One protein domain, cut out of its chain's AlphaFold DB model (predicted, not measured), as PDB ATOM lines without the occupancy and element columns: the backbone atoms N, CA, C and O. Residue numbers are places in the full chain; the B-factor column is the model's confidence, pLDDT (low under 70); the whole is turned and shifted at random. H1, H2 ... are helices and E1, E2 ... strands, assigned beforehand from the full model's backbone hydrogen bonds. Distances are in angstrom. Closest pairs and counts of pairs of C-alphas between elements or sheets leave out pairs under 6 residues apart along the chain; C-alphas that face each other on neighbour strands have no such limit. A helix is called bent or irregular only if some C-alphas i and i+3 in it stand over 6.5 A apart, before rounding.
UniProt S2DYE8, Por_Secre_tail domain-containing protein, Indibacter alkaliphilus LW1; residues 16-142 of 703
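What this domain is: This is residues 16 to 142 of the 703 residues of the protein "Por_Secre_tail domain-containing protein" of Indibacter alkaliphilus LW1 (UniProt S2DYE8). The domain is a sandwich of two strongly twisted four-stranded sheets, face to face with their strands crossed at 33 degrees. H1 and H2 sit together at one end of it, where the long link before E8 also loops, and E1 bends sharply at the other end. The 127 printed residues hold eight named strands and two named helices, in the order E1 E2 H1 H2 E3 E4 E5 E6 E7 E8; both sheets, E1 - E7 - E3 - E4 and E5 - E6 - E2 - E8, are antiparallel, and the class is mixed. The whole is compact, with a radius of gyration of the C-alphas of 14.2 A and spans of 41 by 31 by 23 A.

Where its parts are: Find C-alpha 16 at (32.650, -17.059, -45.407), where E1, residues 16 to 25, begins; it bends by 94 degrees at residue 22. In the same sheet look for E7, residues 113 to 122, 26.4 A long, E3, residues 66 to 74, 26.3 A, and E4, residues 77 to 83, 17.5 A. The other sheet has E5, residues 93 to 97, E6, residues 103 to 107, E2, residues 31 to 36, and E8, residues 135 to 140, which ends at C-alpha 140 (43.782, -10.035, -33.237). H1 is residues 41 to 45; H2, residues 48 to 62, runs 18.0 A from C-alpha 48 at (48.502, -0.999, -51.754) and is irregular, C-alphas 57 and 60 being 7.4 A apart.

How they stand to each other: Start at E7, an inner strand: N 117 and O 71 of E3 are 2.9 A apart, and N 116 and O 19 of E1 2.9 A. E3 and E4 form a hairpin, with N 70 and O 82 at 2.8 A. In the second sheet, hairpin E5 and E6 has N 96 and O 104 at 2.9 A, E6 and E2 have N 33 and O 105 at 2.9 A, and E2 and E8 have N 34 and O 138 at 2.9 A. The facing parts of the sheets are 9.9 A apart, centre to centre. H1 is on this second sheet at a height of 9.1 A, only just over E6, where 3 of its C-alphas fall. H2 touches H1 with residues 51 to 55 alone, the closest C-alphas being those of Leu 45 and Gly 51, 4.8 A; it only grazes each sheet. Every O i to N i+4 pair is within hydrogen-bond range in H1, and 9 of 11 in H2.

The domain as a whole: The C-alphas farthest apart, of Ser 23 and Ala 126, are 42.2 A apart. The printed part has no cut; its one long link is residues 123 to 134. Mean pLDDT of the printed part is 86.2, with residues 53 to 64 and 124 to 129 under 70.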
ATOM      1  N   VAL A  16      32.865 -18.029 -46.484       96.12
ATOM      2  CA  VAL A  16      32.650 -17.059 -45.407       96.12
ATOM      3  C   VAL A  16      33.221 -17.583 -44.099       96.12
ATOM      4  O   VAL A  16      32.891 -18.694 -43.686       96.12
ATOM      5  N   ILE A  17      34.006 -16.747 -43.423       96.69
ATOM      6  CA  ILE A  17      34.438 -16.940 -42.035       96.69
ATOM      7  C   ILE A  17      34.081 -15.672 -41.256       96.69
ATOM      8  O   ILE A  17      34.316 -14.567 -41.733       96.69
ATOM      9  N   GLU A  18      33.495 -15.816 -40.070       97.12
ATOM     10  CA  GLU A  18      33.249 -14.701 -39.150       97.12
ATOM     11  C   GLU A  18      33.970 -14.971 -37.833       97.12
ATOM     12  O   GLU A  18      33.849 -16.057 -37.266       97.12
ATOM     13  N   LEU A  19      34.726 -13.978 -37.372       97.06
ATOM     14  CA  LEU A  19      35.472 -13.999 -36.121       97.06
ATOM     15  C   LEU A  19      34.902 -12.915 -35.202       97.06
ATOM     16  O   LEU A  19      34.660 -11.793 -35.645       97.06
ATOM     17  N   GLU A  20      34.674 -13.260 -33.936       97.00
ATOM     18  CA  GLU A  20      34.147 -12.362 -32.903       97.00
ATOM     19  C   GLU A  20      35.222 -12.085 -31.852       97.00
ATOM     20  O   GLU A  20      35.870 -13.009 -31.359       97.00
ATOM     21  N   PHE A  21      35.400 -10.812 -31.504       96.25
ATOM     22  CA  PHE A  21      36.308 -10.393 -30.443       96.25
ATOM     23  C   PHE A  21      35.632 -10.514 -29.067       96.25
ATOM     24  O   PHE A  21      34.416 -10.337 -28.963       96.25
ATOM     25  N   PRO A  22      36.397 -10.750 -27.983       93.62
ATOM     26  CA  PRO A  22      35.841 -10.846 -26.629       93.62
ATOM     27  C   PRO A  22      35.136  -9.571 -26.136       93.62
ATOM     28  O   PRO A  22      34.277  -9.640 -25.257       93.62
ATOM     29  N   SER A  23      35.503  -8.411 -26.683       93.06
ATOM     30  CA  SER A  23      34.950  -7.098 -26.354       93.06
ATOM     31  C   SER A  23      34.767  -6.249 -27.612       93.06
ATOM     32  O   SER A  23      35.429  -6.464 -28.631       93.06
ATOM     33  N   THR A  24      33.854  -5.278 -27.545       96.25
ATOM     34  CA  THR A  24      33.673  -4.279 -28.606       96.25
ATOM     35  C   THR A  24      34.946  -3.453 -28.770       96.25
ATOM     36  O   THR A  24      35.510  -2.966 -27.792       96.25
ATOM     37  N   ARG A  25      35.378  -3.298 -30.019       94.44
ATOM     38  CA  ARG A  25      36.485  -2.451 -30.448       94.44
ATOM     39  C   ARG A  25      35.982  -1.042 -30.732       94.44
ATOM     40  O   ARG A  25      34.913  -0.874 -31.326       94.44
ATOM     41  N   SER A  26      36.756  -0.046 -30.314       92.81
ATOM     42  CA  SER A  26      36.487   1.359 -30.606       92.81
ATOM     43  C   SER A  26      36.534   1.624 -32.112       92.81
ATOM     44  O   SER A  26      37.221   0.928 -32.870       92.81
ATOM     45  N   ALA A  27      35.802   2.649 -32.548       92.88
ATOM     46  CA  ALA A  27      35.988   3.213 -33.880       92.88
ATOM     47  C   ALA A  27      37.458   3.620 -34.084       92.88
ATOM     48  O   ALA A  27      38.121   4.022 -33.133       92.88
ATOM     49  N   ASN A  28      37.941   3.514 -35.320       89.94
ATOM     50  CA  ASN A  28      39.317   3.794 -35.738       89.94
ATOM     51  C   ASN A  28      40.400   2.908 -35.099       89.94
ATOM     52  O   ASN A  28      41.575   3.169 -35.305       89.94
ATOM     53  N   SER A  29      40.035   1.823 -34.407       88.94
ATOM     54  CA  SER A  29      41.019   0.812 -34.005       88.94
ATOM     55  C   SER A  29      41.246  -0.225 -35.109       88.94
ATOM     56  O   SER A  29      40.293  -0.714 -35.725       88.94
ATOM     57  N   THR A  30      42.512  -0.568 -35.350       92.19
ATOM     58  CA  THR A  30      42.913  -1.575 -36.340       92.19
ATOM     59  C   THR A  30      42.849  -2.985 -35.758       92.19
ATOM     60  O   THR A  30      43.181  -3.221 -34.594       92.19
ATOM     61  N   VAL A  31      42.424  -3.942 -36.581       95.25
ATOM     62  CA  VAL A  31      42.566  -5.380 -36.321       95.25
ATOM     63  C   VAL A  31      43.333  -6.041 -37.453       95.25
ATOM     64  O   VAL A  31      43.166  -5.677 -38.618       95.25
ATOM     65  N   TYR A  32      44.124  -7.045 -37.103       96.44
ATOM     66  CA  TYR A  32      44.945  -7.810 -38.029       96.44
ATOM     67  C   TYR A  32      44.365  -9.207 -38.190       96.44
ATOM     68  O   TYR A  32      44.035  -9.869 -37.205       96.44
ATOM     69  N   ILE A  33      44.210  -9.657 -39.433       97.62
ATOM     70  CA  ILE A  33      43.653 -10.970 -39.769       97.62
ATOM     71  C   ILE A  33      44.712 -11.739 -40.547       97.62
ATOM     72  O   ILE A  33      44.971 -11.400 -41.701       97.62
ATOM     73  N   ARG A  34      45.292 -12.781 -39.943       97.31
ATOM     74  CA  ARG A  34      46.281 -13.628 -40.616       97.31
ATOM     75  C   ARG A  34      45.611 -14.424 -41.725       97.31
ATOM     76  O   ARG A  34      44.654 -15.170 -41.463       97.31
ATOM     77  N   ILE A  35      46.147 -14.303 -42.933       95.56
ATOM     78  CA  ILE A  35      45.638 -14.957 -44.131       95.56
ATOM     79  C   ILE A  35      46.734 -15.661 -44.926       95.56
ATOM     80  O   ILE A  35      47.916 -15.369 -44.793       95.56
ATOM     81  N   GLY A  36      46.326 -16.608 -45.761       92.38
ATOM     82  CA  GLY A  36      47.202 -17.288 -46.708       92.38
ATOM     83  C   GLY A  36      46.465 -17.608 -47.999       92.38
ATOM     84  O   GLY A  36      45.237 -17.727 -48.016       92.38
ATOM     85  N   GLN A  37      47.208 -17.717 -49.095       84.44
ATOM     86  CA  GLN A  37      46.643 -18.041 -50.397       84.44
ATOM     87  C   GLN A  37      47.680 -18.715 -51.302       84.44
ATOM     88  O   GLN A  37      48.853 -18.365 -51.273       84.44
ATOM     89  N   GLU A  38      47.229 -19.637 -52.155       72.88
ATOM     90  CA  GLU A  38      48.096 -20.399 -53.071       72.88
ATOM     91  C   GLU A  38      48.294 -19.739 -54.453       72.88
ATOM     92  O   GLU A  38      49.215 -20.090 -55.183       72.88
ATOM     93  N   ASN A  39      47.444 -18.776 -54.830       70.44
ATOM     94  CA  ASN A  39      47.345 -18.246 -56.200       70.44
ATOM     95  C   ASN A  39      47.982 -16.853 -56.407       70.44
ATOM     96  O   ASN A  39      47.662 -16.191 -57.391       70.44
ATOM     97  N   GLY A  40      48.828 -16.376 -55.488       76.44
ATOM     98  CA  GLY A  40      49.652 -15.166 -55.670       76.44
ATOM     99  C   GLY A  40      48.935 -13.805 -55.663       76.44
ATOM    100  O   GLY A  40      49.590 -12.783 -55.798       76.44
ATOM    101  N   LEU A  41      47.608 -13.733 -55.479       80.00
ATOM    102  CA  LEU A  41      46.872 -12.453 -55.399       80.00
ATOM    103  C   LEU A  41      47.415 -11.533 -54.287       80.00
ATOM    104  O   LEU A  41      47.476 -10.318 -54.469       80.00
ATOM    105  N   LEU A  42      47.807 -12.104 -53.145       85.00
ATOM    106  CA  LEU A  42      48.328 -11.341 -52.006       85.00
ATOM    107  C   LEU A  42      49.659 -10.645 -52.330       85.00
ATOM    108  O   LEU A  42      49.866  -9.524 -51.872       85.00
ATOM    109  N   ASP A  43      50.484 -11.236 -53.201       79.25
ATOM    110  CA  ASP A  43      51.737 -10.633 -53.681       79.25
ATOM    111  C   ASP A  43      51.502  -9.357 -54.505       79.25
ATOM    112  O   ASP A  43      52.402  -8.534 -54.635       79.25
ATOM    113  N   PHE A  44      50.298  -9.172 -55.058       76.94
ATOM    114  CA  PHE A  44      49.902  -7.931 -55.731       76.94
ATOM    115  C   PHE A  44      49.253  -6.952 -54.757       76.94
ATOM    116  O   PHE A  44      49.561  -5.765 -54.784       76.94
ATOM    117  N   LEU A  45      48.364  -7.437 -53.887       80.88
ATOM    118  CA  LEU A  45      47.628  -6.589 -52.947       80.88
ATOM    119  C   LEU A  45      48.516  -5.982 -51.847       80.88
ATOM    120  O   LEU A  45      48.149  -4.948 -51.296       80.88
ATOM    121  N   ILE A  46      49.681  -6.576 -51.555       83.69
ATOM    122  CA  ILE A  46      50.709  -5.984 -50.676       83.69
ATOM    123  C   ILE A  46      51.204  -4.620 -51.181       83.69
ATOM    124  O   ILE A  46      51.682  -3.820 -50.383       83.69
ATOM    125  N   GLY A  47      51.063  -4.356 -52.486       78.12
ATOM    126  CA  GLY A  47      51.426  -3.101 -53.143       78.12
ATOM    127  C   GLY A  47      50.398  -1.974 -52.999       78.12
ATOM    128  O   GLY A  47      50.453  -1.029 -53.783       78.12
ATOM    129  N   GLY A  48      49.423  -2.089 -52.091       80.81
ATOM    130  CA  GLY A  48      48.502  -0.999 -51.754       80.81
ATOM    131  C   GLY A  48      47.748  -0.442 -52.965       80.81
ATOM    132  O   GLY A  48      47.120  -1.193 -53.719       80.81
ATOM    133  N   SER A  49      47.804   0.880 -53.162       75.69
ATOM    134  CA  SER A  49      47.101   1.566 -54.257       75.69
ATOM    135  C   SER A  49      47.633   1.187 -55.648       75.69
ATOM    136  O   SER A  49      46.862   1.030 -56.610       75.69
ATOM    137  N   LEU A  50      48.947   0.952 -55.752       70.06
ATOM    138  CA  LEU A  50      49.582   0.419 -56.953       70.06
ATOM    139  C   LEU A  50      49.079  -1.001 -57.241       70.06
ATOM    140  O   LEU A  50      48.652  -1.301 -58.358       70.06
ATOM    141  N   GLY A  51      49.071  -1.849 -56.213       70.31
ATOM    142  CA  GLY A  51      48.559  -3.217 -56.255       70.31
ATOM    143  C   GLY A  51      47.108  -3.296 -56.726       70.31
ATOM    144  O   GLY A  51      46.782  -4.087 -57.611       70.31
ATOM    145  N   GLU A  52      46.245  -2.429 -56.197       71.25
ATOM    146  CA  GLU A  52      44.829  -2.339 -56.567       71.25
ATOM    147  C   GLU A  52      44.640  -1.976 -58.049       71.25
ATOM    148  O   GLU A  52      43.907  -2.651 -58.781       71.25
ATOM    149  N   SER A  53      45.364  -0.957 -58.523       69.69
ATOM    150  CA  SER A  53      45.324  -0.519 -59.924       69.69
ATOM    151  C   SER A  53      45.719  -1.647 -60.891       69.69
ATOM    152  O   SER A  53      45.150  -1.789 -61.978       69.69
ATOM    153  N   LEU A  54      46.672  -2.491 -60.486       62.84
ATOM    154  CA  LEU A  54      47.167  -3.621 -61.275       62.84
ATOM    155  C   LEU A  54      46.253  -4.836 -61.196       62.84
ATOM    156  O   LEU A  54      46.010  -5.483 -62.217       62.84
ATOM    157  N   ALA A  55      45.709  -5.129 -60.016       62.06
ATOM    158  CA  ALA A  55      44.704  -6.164 -59.836       62.06
ATOM    159  C   ALA A  55      43.469  -5.879 -60.708       62.06
ATOM    160  O   ALA A  55      42.918  -6.801 -61.307       62.06
ATOM    161  N   GLY A  56      43.088  -4.609 -60.889       61.88
ATOM    162  CA  GLY A  56      42.022  -4.212 -61.814       61.88
ATOM    163  C   GLY A  56      42.324  -4.503 -63.294       61.88
ATOM    164  O   GLY A  56      41.429  -4.917 -64.034       61.88
ATOM    165  N   LEU A  57      43.578  -4.329 -63.735       60.56
ATOM    166  CA  LEU A  57      44.000  -4.542 -65.130       60.56
ATOM    167  C   LEU A  57      44.323  -6.012 -65.453       60.56
ATOM    168  O   LEU A  57      43.976  -6.497 -66.532       60.56
ATOM    169  N   ALA A  58      44.969  -6.730 -64.531       56.12
ATOM    170  CA  ALA A  58      45.462  -8.097 -64.724       56.12
ATOM    171  C   ALA A  58      44.581  -9.183 -64.066       56.12
ATOM    172  O   ALA A  58      44.668 -10.359 -64.434       56.12
ATOM    173  N   GLY A  59      43.695  -8.813 -63.134       56.47
ATOM    174  CA  GLY A  59      42.933  -9.744 -62.287       56.47
ATOM    175  C   GLY A  59      41.949 -10.653 -63.024       56.47
ATOM    176  O   GLY A  59      41.666 -11.758 -62.555       56.47
ATOM    177  N   SER A  60      41.504 -10.258 -64.220       57.62
ATOM    178  CA  SER A  60      40.641 -11.100 -65.060       57.62
ATOM    179  C   SER A  60      41.386 -12.189 -65.829       57.62
ATOM    180  O   SER A  60      40.773 -13.191 -66.188       57.62
ATOM    181  N   LEU A  61      42.695 -12.034 -66.054       55.31
ATOM    182  CA  LEU A  61      43.526 -12.978 -66.809       55.31
ATOM    183  C   LEU A  61      44.384 -13.871 -65.904       55.31
ATOM    184  O   LEU A  61      44.612 -15.023 -66.264       55.31
ATOM    185  N   LEU A  62      44.841 -13.364 -64.753       59.59
ATOM    186  CA  LEU A  62      45.778 -14.078 -63.873       59.59
ATOM    187  C   LEU A  62      45.101 -14.786 -62.688       59.59
ATOM    188  O   LEU A  62      45.465 -15.916 -62.378       59.59
ATOM    189  N   PHE A  63      44.091 -14.168 -62.062       64.12
ATOM    190  CA  PHE A  63      43.515 -14.647 -60.787       64.12
ATOM    191  C   PHE A  63      42.026 -14.998 -60.869       64.12
ATOM    192  O   PHE A  63      41.355 -15.125 -59.848       64.12
ATOM    193  N   GLY A  64      41.483 -15.109 -62.087       60.31
ATOM    194  CA  GLY A  64      40.089 -15.486 -62.342       60.31
ATOM    195  C   GLY A  64      39.046 -14.644 -61.598       60.31
ATOM    196  O   GLY A  64      37.975 -15.157 -61.274       60.31
ATOM    197  N   ASN A  65      39.352 -13.362 -61.355       75.69
ATOM    198  CA  ASN A  65      38.538 -12.414 -60.592       75.69
ATOM    199  C   ASN A  65      38.158 -12.892 -59.178       75.69
ATOM    200  O   ASN A  65      37.008 -12.696 -58.764       75.69
ATOM    201  N   GLN A  66      39.075 -13.527 -58.443       83.50
ATOM    202  CA  GLN A  66      38.903 -13.708 -57.001       83.50
ATOM    203  C   GLN A  66      38.839 -12.339 -56.302       83.50
ATOM    204  O   GLN A  66      39.689 -11.482 -56.532       83.50
ATOM    205  N   ILE A  67      37.838 -12.142 -55.444       86.56
ATOM    206  CA  ILE A  67      37.648 -10.935 -54.635       86.56
ATOM    207  C   ILE A  67      37.531 -11.352 -53.172       86.56
ATOM    208  O   ILE A  67      36.652 -12.142 -52.806       86.56
ATOM    209  N   VAL A  68      38.399 -10.787 -52.339       90.06
ATOM    210  CA  VAL A  68      38.363 -10.939 -50.885       90.06
ATOM    211  C   VAL A  68      37.789  -9.663 -50.291       90.06
ATOM    212  O   VAL A  68      38.236  -8.569 -50.616       90.06
ATOM    213  N   SER A  69      36.793  -9.794 -49.419       93.38
ATOM    214  CA  SER A  69      36.245  -8.658 -48.685       93.38
ATOM    215  C   SER A  69      36.129  -8.943 -47.196       93.38
ATOM    216  O   SER A  69      35.911 -10.080 -46.778       93.38
ATOM    217  N   VAL A  70      36.262  -7.897 -46.389       97.38
ATOM    218  CA  VAL A  70      36.080  -7.936 -44.942       97.38
ATOM    219  C   VAL A  70      34.947  -6.997 -44.566       97.38
ATOM    220  O   VAL A  70      34.977  -5.804 -44.859       97.38
ATOM    221  N   GLN A  71      33.936  -7.531 -43.888       97.75
ATOM    222  CA  GLN A  71      32.879  -6.741 -43.270       97.75
ATOM    223  C   GLN A  71      33.183  -6.571 -41.785       97.75
ATOM    224  O   GLN A  71      33.197  -7.554 -41.041       97.75
ATOM    225  N   ALA A  72      33.356  -5.331 -41.342       97.81
ATOM    226  CA  ALA A  72      33.325  -5.004 -39.924       97.81
ATOM    227  C   ALA A  72      31.867  -4.958 -39.461       97.81
ATOM    228  O   ALA A  72      31.016  -4.350 -40.121       97.81
ATOM    229  N   ARG A  73      31.555  -5.619 -38.344       98.12
ATOM    230  CA  ARG A  73      30.183  -5.723 -37.835       98.12
ATOM    231  C   ARG A  73      30.110  -5.408 -36.349       98.12
ATOM    232  O   ARG A  73      31.004  -5.769 -35.590       98.12
ATOM    233  N   ASN A  74      29.006  -4.792 -35.945       97.31
ATOM    234  CA  ASN A  74      28.616  -4.638 -34.549       97.31
ATOM    235  C   ASN A  74      27.346  -5.460 -34.308       97.31
ATOM    236  O   ASN A  74      26.246  -5.093 -34.739       97.31
ATOM    237  N   GLY A  75      27.522  -6.646 -33.725       94.44
ATOM    238  CA  GLY A  75      26.491  -7.676 -33.693       94.44
ATOM    239  C   GLY A  75      26.087  -8.082 -35.113       94.44
ATOM    240  O   GLY A  75      26.894  -8.588 -35.891       94.44
ATOM    241  N   THR A  76      24.824  -7.857 -35.478       93.50
ATOM    242  CA  THR A  76      24.314  -8.200 -36.814       93.50
ATOM    243  C   THR A  76      24.470  -7.078 -37.839       93.50
ATOM    244  O   THR A  76      24.357  -7.359 -39.034       93.50
ATOM    245  N   SER A  77      24.756  -5.845 -37.418       96.75
ATOM    246  CA  SER A  77      24.875  -4.682 -38.305       96.75
ATOM    247  C   SER A  77      26.250  -4.624 -38.956       96.75
ATOM    248  O   SER A  77      27.258  -4.720 -38.264       96.75
ATOM    249  N   VAL A  78      26.302  -4.435 -40.275       97.81
ATOM    250  CA  VAL A  78      27.553  -4.132 -40.989       97.81
ATOM    251  C   VAL A  78      27.853  -2.647 -40.804       97.81
ATOM    252  O   VAL A  78      27.011  -1.813 -41.128       97.81
ATOM    253  N   VAL A  79      29.030  -2.333 -40.267       97.25
ATOM    254  CA  VAL A  79      29.490  -0.959 -39.994       97.25
ATOM    255  C   VAL A  79      30.641  -0.525 -40.907       97.25
ATOM    256  O   VAL A  79      30.972   0.653 -40.966       97.25
ATOM    257  N   GLY A  80      31.225  -1.463 -41.655       96.12
ATOM    258  CA  GLY A  80      32.216  -1.202 -42.695       96.12
ATOM    259  C   GLY A  80      32.330  -2.395 -43.639       96.12
ATOM    260  O   GLY A  80      32.044  -3.529 -43.250       96.12
ATOM    261  N   THR A  81      32.700  -2.156 -44.890       96.38
ATOM    262  CA  THR A  81      33.001  -3.204 -45.876       96.38
ATOM    263  C   THR A  81      34.216  -2.761 -46.667       96.38
ATOM    264  O   THR A  81      34.219  -1.648 -47.175       96.38
ATOM    265  N   PHE A  82      35.213  -3.634 -46.739       94.44
ATOM    266  CA  PHE A  82      36.493  -3.383 -47.387       94.44
ATOM    267  C   PHE A  82      36.756  -4.501 -48.382       94.44
ATOM    268  O   PHE A  82      36.651  -5.668 -48.010       94.44
ATOM    269  N   SER A  83      37.068  -4.171 -49.628       90.06
ATOM    270  CA  SER A  83      37.252  -5.133 -50.711       90.06
ATOM    271  C   SER A  83      38.631  -5.009 -51.351       90.06
ATOM    272  O   SER A  83      39.114  -3.906 -51.604       90.06
ATOM    273  N   SER A  84      39.210  -6.147 -51.736       84.94
ATOM    274  CA  SER A  84      40.449  -6.226 -52.518       84.94
ATOM    275  C   SER A  84      40.345  -5.603 -53.917       84.94
ATOM    276  O   SER A  84      41.331  -5.542 -54.638       84.94
ATOM    277  N   SER A  85      39.144  -5.197 -54.332       80.44
ATOM    278  CA  SER A  85      38.874  -4.548 -55.618       80.44
ATOM    279  C   SER A  85      38.810  -3.019 -55.563       80.44
ATOM    280  O   SER A  85      38.630  -2.417 -56.617       80.44
ATOM    281  N   SER A  86      38.794  -2.418 -54.369       81.81
ATOM    282  CA  SER A  86      38.472  -0.987 -54.212       81.81
ATOM    283  C   SER A  86      39.006  -0.298 -52.957       81.81
ATOM    284  O   SER A  86      39.014   0.928 -52.911       81.81
ATOM    285  N   ASP A  87      39.318  -1.047 -51.897       85.38
ATOM    286  CA  ASP A  87      39.582  -0.455 -50.580       85.38
ATOM    287  C   ASP A  87      40.959  -0.820 -50.026       85.38
ATOM    288  O   ASP A  87      41.398  -0.186 -49.069       85.38
ATOM    289  N   PHE A  88      41.627  -1.833 -50.587       84.31
ATOM    290  CA  PHE A  88      42.888  -2.361 -50.049       84.31
ATOM    291  C   PHE A  88      44.097  -1.452 -50.344       84.31
ATOM    292  O   PHE A  88      45.172  -1.670 -49.790       84.31
ATOM    293  N   GLY A  89      43.917  -0.413 -51.168       79.94
ATOM    294  CA  GLY A  89      44.845   0.712 -51.279       79.94
ATOM    295  C   GLY A  89      44.582   1.866 -50.302       79.94
ATOM    296  O   GLY A  89      45.296   2.864 -50.348       79.94
ATOM    297  N   SER A  90      43.566   1.785 -49.434       85.06
ATOM    298  CA  SER A  90      43.219   2.860 -48.491       85.06
ATOM    299  C   SER A  90      43.887   2.690 -47.128       85.06
ATOM    300  O   SER A  90      44.228   1.588 -46.721       85.06
ATOM    301  N   ASP A  91      43.976   3.752 -46.332       83.75
ATOM    302  CA  ASP A  91      44.476   3.660 -44.949       83.75
ATOM    303  C   ASP A  91      43.561   2.879 -43.990       83.75
ATOM    304  O   ASP A  91      43.970   2.530 -42.883       83.75
ATOM    305  N   ARG A  92      42.332   2.548 -44.406       89.56
ATOM    306  CA  ARG A  92      41.390   1.768 -43.588       89.56
ATOM    307  C   ARG A  92      41.402   0.272 -43.871       89.56
ATOM    308  O   ARG A  92      40.822  -0.480 -43.086       89.56
ATOM    309  N   ALA A  93      42.012  -0.159 -44.968       91.31
ATOM    310  CA  ALA A  93      42.182  -1.566 -45.287       91.31
ATOM    311  C   ALA A  93      43.445  -1.755 -46.118       91.31
ATOM    312  O   ALA A  93      43.541  -1.179 -47.193       91.31
ATOM    313  N   LYS A  94      44.387  -2.573 -45.643       90.75
ATOM    314  CA  LYS A  94      45.626  -2.893 -46.368       90.75
ATOM    315  C   LYS A  94      46.011  -4.355 -46.189       90.75
ATOM    316  O   LYS A  94      45.601  -5.000 -45.218       90.75
ATOM    317  N   ILE A  95      46.810  -4.865 -47.123       91.12
ATOM    318  CA  ILE A  95      47.584  -6.091 -46.919       91.12
ATOM    319  C   ILE A  95      48.946  -5.707 -46.351       91.12
ATOM    320  O   ILE A  95      49.565  -4.766 -46.840       91.12
ATOM    321  N   ALA A  96      49.399  -6.440 -45.340       93.31
ATOM    322  CA  ALA A  96      50.700  -6.263 -44.713       93.31
ATOM    323  C   ALA A  96      51.398  -7.618 -44.499       93.31
ATOM    324  O   ALA A  96      50.744  -8.665 -44.528       93.31
ATOM    325  N   LEU A  97      52.712  -7.590 -44.300       93.25
ATOM    326  CA  LEU A  97      53.578  -8.736 -44.024       93.25
ATOM    327  C   LEU A  97      54.202  -8.598 -42.643       93.25
ATOM    328  O   LEU A  97      54.656  -7.511 -42.300       93.25
ATOM    329  N   ASP A  98      54.270  -9.684 -41.880       95.62
ATOM    330  CA  ASP A  98      55.133  -9.725 -40.696       95.62
ATOM    331  C   ASP A  98      56.594 -10.039 -41.067       95.62
ATOM    332  O   ASP A  98      56.929 -10.295 -42.230       95.62
ATOM    333  N   LYS A  99      57.476 -10.056 -40.062       94.56
ATOM    334  CA  LYS A  99      58.901 -10.379 -40.233       94.56
ATOM    335  C   LYS A  99      59.194 -11.766 -40.820       94.56
ATOM    336  O   LYS A  99      60.271 -11.991 -41.359       94.56
ATOM    337  N   ASN A 100      58.248 -12.706 -40.739       93.12
ATOM    338  CA  ASN A 100      58.392 -14.047 -41.316       93.12
ATOM    339  C   ASN A 100      57.853 -14.125 -42.754       93.12
ATOM    340  O   ASN A 100      57.927 -15.185 -43.378       93.12
ATOM    341  N   GLY A 101      57.290 -13.031 -43.275       89.81
ATOM    342  CA  GLY A 101      56.645 -12.989 -44.582       89.81
ATOM    343  C   GLY A 101      55.223 -13.562 -44.594       89.81
ATOM    344  O   GLY A 101      54.716 -13.890 -45.666       89.81
ATOM    345  N   ASP A 102      54.568 -13.704 -43.436       92.94
ATOM    346  CA  ASP A 102      53.157 -14.096 -43.374       92.94
ATOM    347  C   ASP A 102      52.247 -12.895 -43.688       92.94
ATOM    348  O   ASP A 102      52.487 -11.781 -43.224       92.94
ATOM    349  N   PHE A 103      51.168 -13.118 -44.447       93.31
ATOM    350  CA  PHE A 103      50.236 -12.062 -44.859       93.31
ATOM    351  C   PHE A 103      49.135 -11.785 -43.830       93.31
ATOM    352  O   PHE A 103      48.514 -12.698 -43.273       93.31
ATOM    353  N   TYR A 104      48.795 -10.506 -43.674       95.94
ATOM    354  CA  TYR A 104      47.719 -10.026 -42.811       95.94
ATOM    355  C   TYR A 104      46.845  -9.004 -43.540       95.94
ATOM    356  O   TYR A 104      47.342  -8.163 -44.283       95.94
ATOM    357  N   MET A 105      45.532  -9.042 -43.301       94.94
ATOM    358  CA  MET A 105      44.648  -7.908 -43.594       94.94
ATOM    359  C   MET A 105      44.592  -7.005 -42.363       94.94
ATOM    360  O   MET A 105      44.118  -7.449 -41.316       94.94
ATOM    361  N   ALA A 106      45.032  -5.758 -42.501       94.81
ATOM    362  CA  ALA A 106      44.870  -4.712 -41.498       94.81
ATOM    363  C   ALA A 106      43.587  -3.931 -41.802       94.81
ATOM    364  O   ALA A 106      43.469  -3.352 -42.879       94.81
ATOM    365  N   ILE A 107      42.609  -3.949 -40.892       95.31
ATOM    366  CA  ILE A 107      41.279  -3.354 -41.097       95.31
ATOM    367  C   ILE A 107      40.971  -2.352 -39.984       95.31
ATOM    368  O   ILE A 107      40.969  -2.729 -38.813       95.31
ATOM    369  N   THR A 108      40.629  -1.113 -40.354       93.94
ATOM    370  CA  THR A 108      40.406   0.028 -39.443       93.94
ATOM    371  C   THR A 108      39.016   0.661 -39.659       93.94
ATOM    372  O   THR A 108      38.859   1.660 -40.379       93.94
ATOM    373  N   PRO A 109      37.948   0.094 -39.064       95.00
ATOM    374  CA  PRO A 109      36.576   0.576 -39.236       95.00
ATOM    375  C   PRO A 109      36.336   1.962 -38.628       95.00
ATOM    376  O   PRO A 109      36.788   2.256 -37.528       95.00
ATOM    377  N   ALA A 110      35.539   2.806 -39.291       94.31
ATOM    378  CA  ALA A 110      35.181   4.153 -38.806       94.31
ATOM    379  C   ALA A 110      34.129   4.157 -37.679       94.31
ATOM    380  O   ALA A 110      33.628   5.200 -37.270       94.31
ATOM    381  N   SER A 111      33.705   2.984 -37.226       96.25
ATOM    382  CA  SER A 111      32.637   2.797 -36.250       96.25
ATOM    383  C   SER A 111      32.984   1.619 -35.358       96.25
ATOM    384  O   SER A 111      33.700   0.715 -35.784       96.25
ATOM    385  N   GLU A 112      32.457   1.622 -34.135       97.38
ATOM    386  CA  GLU A 112      32.647   0.512 -33.204       97.38
ATOM    387  C   GLU A 112      32.163  -0.808 -33.809       97.38
ATOM    388  O   GLU A 112      31.099  -0.877 -34.434       97.38
ATOM    389  N   PHE A 113      32.928  -1.869 -33.586       97.81
ATOM    390  CA  PHE A 113      32.679  -3.195 -34.138       97.81
ATOM    391  C   PHE A 113      33.113  -4.266 -33.138       97.81
ATOM    392  O   PHE A 113      33.921  -4.021 -32.253       97.81
ATOM    393  N   ASN A 114      32.572  -5.470 -33.248       97.75
ATOM    394  CA  ASN A 114      32.974  -6.607 -32.417       97.75
ATOM    395  C   ASN A 114      33.239  -7.874 -33.231       97.75
ATOM    396  O   ASN A 114      33.616  -8.899 -32.667       97.75
ATOM    397  N   ARG A 115      33.050  -7.821 -34.553       98.00
ATOM    398  CA  ARG A 115      33.218  -8.955 -35.458       98.00
ATOM    399  C   ARG A 115      33.839  -8.519 -36.774       98.00
ATOM    400  O   ARG A 115      33.535  -7.436 -37.278       98.00
ATOM    401  N   VAL A 116      34.627  -9.410 -37.361       98.06
ATOM    402  CA  VAL A 116      35.085  -9.316 -38.749       98.06
ATOM    403  C   VAL A 116      34.605 -10.534 -39.520       98.06
ATOM    404  O   VAL A 116      34.829 -11.675 -39.118       98.06
ATOM    405  N   ARG A 117      33.909 -10.292 -40.630       97.81
ATOM    406  CA  ARG A 117      33.416 -11.334 -41.528       97.81
ATOM    407  C   ARG A 117      34.167 -11.263 -42.845       97.81
ATOM    408  O   ARG A 117      33.953 -10.342 -43.627       97.81
ATOM    409  N   ILE A 118      35.020 -12.247 -43.074       97.19
ATOM    410  CA  ILE A 118      35.818 -12.411 -44.280       97.19
ATOM    411  C   ILE A 118      34.981 -13.183 -45.298       97.19
ATOM    412  O   ILE A 118      34.429 -14.243 -44.990       97.19
ATOM    413  N   VAL A 119      34.879 -12.647 -46.509       95.31
ATOM    414  CA  VAL A 119      34.149 -13.230 -47.634       95.31
ATOM    415  C   VAL A 119      35.110 -13.382 -48.805       95.31
ATOM    416  O   VAL A 119      35.654 -12.400 -49.301       95.31
ATOM    417  N   ASN A 120      35.310 -14.618 -49.247       92.81
ATOM    418  CA  ASN A 120      36.040 -14.948 -50.463       92.81
ATOM    419  C   ASN A 120      35.022 -15.251 -51.568       92.81
ATOM    420  O   ASN A 120      34.157 -16.113 -51.395       92.81
ATOM    421  N   SER A 121      35.121 -14.549 -52.689       89.75
ATOM    422  CA  SER A 121      34.202 -14.637 -53.826       89.75
ATOM    423  C   SER A 121      34.978 -14.678 -55.145       89.75
ATOM    424  O   SER A 121      36.169 -14.380 -55.172       89.75
ATOM    425  N   ALA A 122      34.336 -15.080 -56.242       83.88
ATOM    426  CA  ALA A 122      34.954 -15.102 -57.570       83.88
ATOM    427  C   ALA A 122      33.911 -14.846 -58.672       83.88
ATOM    428  O   ALA A 122      32.778 -15.321 -58.559       83.88
ATOM    429  N   SER A 123      34.274 -14.130 -59.748       73.06
ATOM    430  CA  SER A 123      33.340 -13.787 -60.843       73.06
ATOM    431  C   SER A 123      33.679 -14.424 -62.204       73.06
ATOM    432  O   SER A 123      34.834 -14.545 -62.612       73.06
ATOM    433  N   SER A 124      32.641 -14.866 -62.931       64.44
ATOM    434  CA  SER A 124      32.755 -15.727 -64.118       64.44
ATOM    435  C   SER A 124      32.923 -14.946 -65.433       64.44
ATOM    436  O   SER A 124      31.939 -14.496 -66.022       64.44
ATOM    437  N   LEU A 125      34.147 -14.887 -65.964       58.16
ATOM    438  CA  LEU A 125      34.354 -14.808 -67.421       58.16
ATOM    439  C   LEU A 125      35.589 -15.600 -67.895       58.16
ATOM    440  O   LEU A 125      35.551 -16.157 -68.988       58.16
ATOM    441  N   ALA A 126      36.625 -15.739 -67.054       56.84
ATOM    442  CA  ALA A 126      37.870 -16.457 -67.376       56.84
ATOM    443  C   ALA A 126      38.215 -17.645 -66.442       56.84
ATOM    444  O   ALA A 126      39.118 -18.411 -66.757       56.84
ATOM    445  N   GLY A 127      37.490 -17.842 -65.330       58.59
ATOM    446  CA  GLY A 127      37.787 -18.853 -64.293       58.59
ATOM    447  C   GLY A 127      36.755 -19.981 -64.156       58.59
ATOM    448  O   GLY A 127      36.516 -20.466 -63.052       58.59
ATOM    449  N   LEU A 128      36.075 -20.366 -65.242       67.12
ATOM    450  CA  LEU A 128      35.003 -21.374 -65.206       67.12
ATOM    451  C   LEU A 128      35.481 -22.696 -64.588       67.12
ATOM    452  O   LEU A 128      36.423 -23.311 -65.082       67.12
ATOM    453  N   GLY A 129      34.807 -23.138 -63.524       68.00
ATOM    454  CA  GLY A 129      35.153 -24.363 -62.795       68.00
ATOM    455  C   GLY A 129      36.437 -24.295 -61.961       68.00
ATOM    456  O   GLY A 129      36.850 -25.323 -61.438       68.00
ATOM    457  N   SER A 130      37.067 -23.122 -61.832       80.19
ATOM    458  CA  SER A 130      38.193 -22.925 -60.911       80.19
ATOM    459  C   SER A 130      37.692 -22.755 -59.476       80.19
ATOM    460  O   SER A 130      36.599 -22.226 -59.244       80.19
ATOM    461  N   GLU A 131      38.498 -23.193 -58.516       85.75
ATOM    462  CA  GLU A 131      38.265 -22.984 -57.089       85.75
ATOM    463  C   GLU A 131      39.379 -22.109 -56.523       85.75
ATOM    464  O   GLU A 131      40.560 -22.332 -56.779       85.75
ATOM    465  N   PHE A 132      38.984 -21.106 -55.749       86.00
ATOM    466  CA  PHE A 132      39.883 -20.153 -55.126       86.00
ATOM    467  C   PHE A 132      39.866 -20.341 -53.615       86.00
ATOM    468  O   PHE A 132      38.821 -20.231 -52.963       86.00
ATOM    469  N   THR A 133      41.019 -20.643 -53.039       89.44
ATOM    470  CA  THR A 133      41.216 -20.792 -51.597       89.44
ATOM    471  C   THR A 133      41.670 -19.465 -50.988       89.44
ATOM    472  O   THR A 133      42.255 -18.613 -51.651       89.44
ATOM    473  N   LEU A 134      41.284 -19.251 -49.734       92.50
ATOM    474  CA  LEU A 134      41.817 -18.208 -48.863       92.50
ATOM    475  C   LEU A 134      41.792 -18.831 -47.476       92.50
ATOM    476  O   LEU A 134      40.710 -19.173 -46.985       92.50
ATOM    477  N   ASP A 135      42.966 -19.004 -46.900       95.19
ATOM    478  CA  ASP A 135      43.122 -19.503 -45.549       95.19
ATOM    479  C   ASP A 135      43.004 -18.328 -44.588       95.19
ATOM    480  O   ASP A 135      43.580 -17.267 -44.817       95.19
ATOM    481  N   VAL A 136      42.224 -18.506 -43.525       96.44
ATOM    482  CA  VAL A 136      42.083 -17.534 -42.437       96.44
ATOM    483  C   VAL A 136      42.475 -18.256 -41.161       96.44
ATOM    484  O   VAL A 136      41.840 -19.244 -40.793       96.44
ATOM    485  N   TYR A 137      43.522 -17.774 -40.498       96.50
ATOM    486  CA  TYR A 137      44.089 -18.452 -39.334       96.50
ATOM    487  C   TYR A 137      43.508 -17.896 -38.032       96.50
ATOM    488  O   TYR A 137      42.944 -18.641 -37.234       96.50
ATOM    489  N   HIS A 138      43.639 -16.587 -37.815       96.12
ATOM    490  CA  HIS A 138      43.139 -15.891 -36.631       96.12
ATOM    491  C   HIS A 138      43.027 -14.384 -36.893       96.12
ATOM    492  O   HIS A 138      43.565 -13.876 -37.877       96.12
ATOM    493  N   ALA A 139      42.326 -13.679 -36.004       96.62
ATOM    494  CA  ALA A 139      42.275 -12.224 -35.981       96.62
ATOM    495  C   ALA A 139      42.594 -11.706 -34.581       96.62
ATOM    496  O   ALA A 139      42.142 -12.289 -33.593       96.62
ATOM    497  N   PHE A 140      43.351 -10.619 -34.501       95.56
ATOM    498  CA  PHE A 140      43.782 -10.035 -33.237       95.56
ATOM    499  C   PHE A 140      43.944  -8.517 -33.328       95.56
ATOM    500  O   PHE A 140      43.809  -7.908 -34.389       95.56
ATOM    501  N   TYR A 141      44.190  -7.915 -32.174       92.44
ATOM    502  CA  TYR A 141      44.577  -6.524 -31.998       92.44
ATOM    503  C   TYR A 141      45.660  -6.485 -30.922       92.44
ATOM    504  O   TYR A 141      45.709  -7.378 -30.069       92.44
ATOM    505  N   PHE A 142      46.494  -5.455 -30.937       90.81
ATOM    506  CA  PHE A 142      47.473  -5.242 -29.882       90.81
ATOM    507  C   PHE A 142      46.836  -4.556 -28.672       90.81
ATOM    508  O   PHE A 142      45.980  -3.674 -28.804       90.81
TER     509      PHE A 142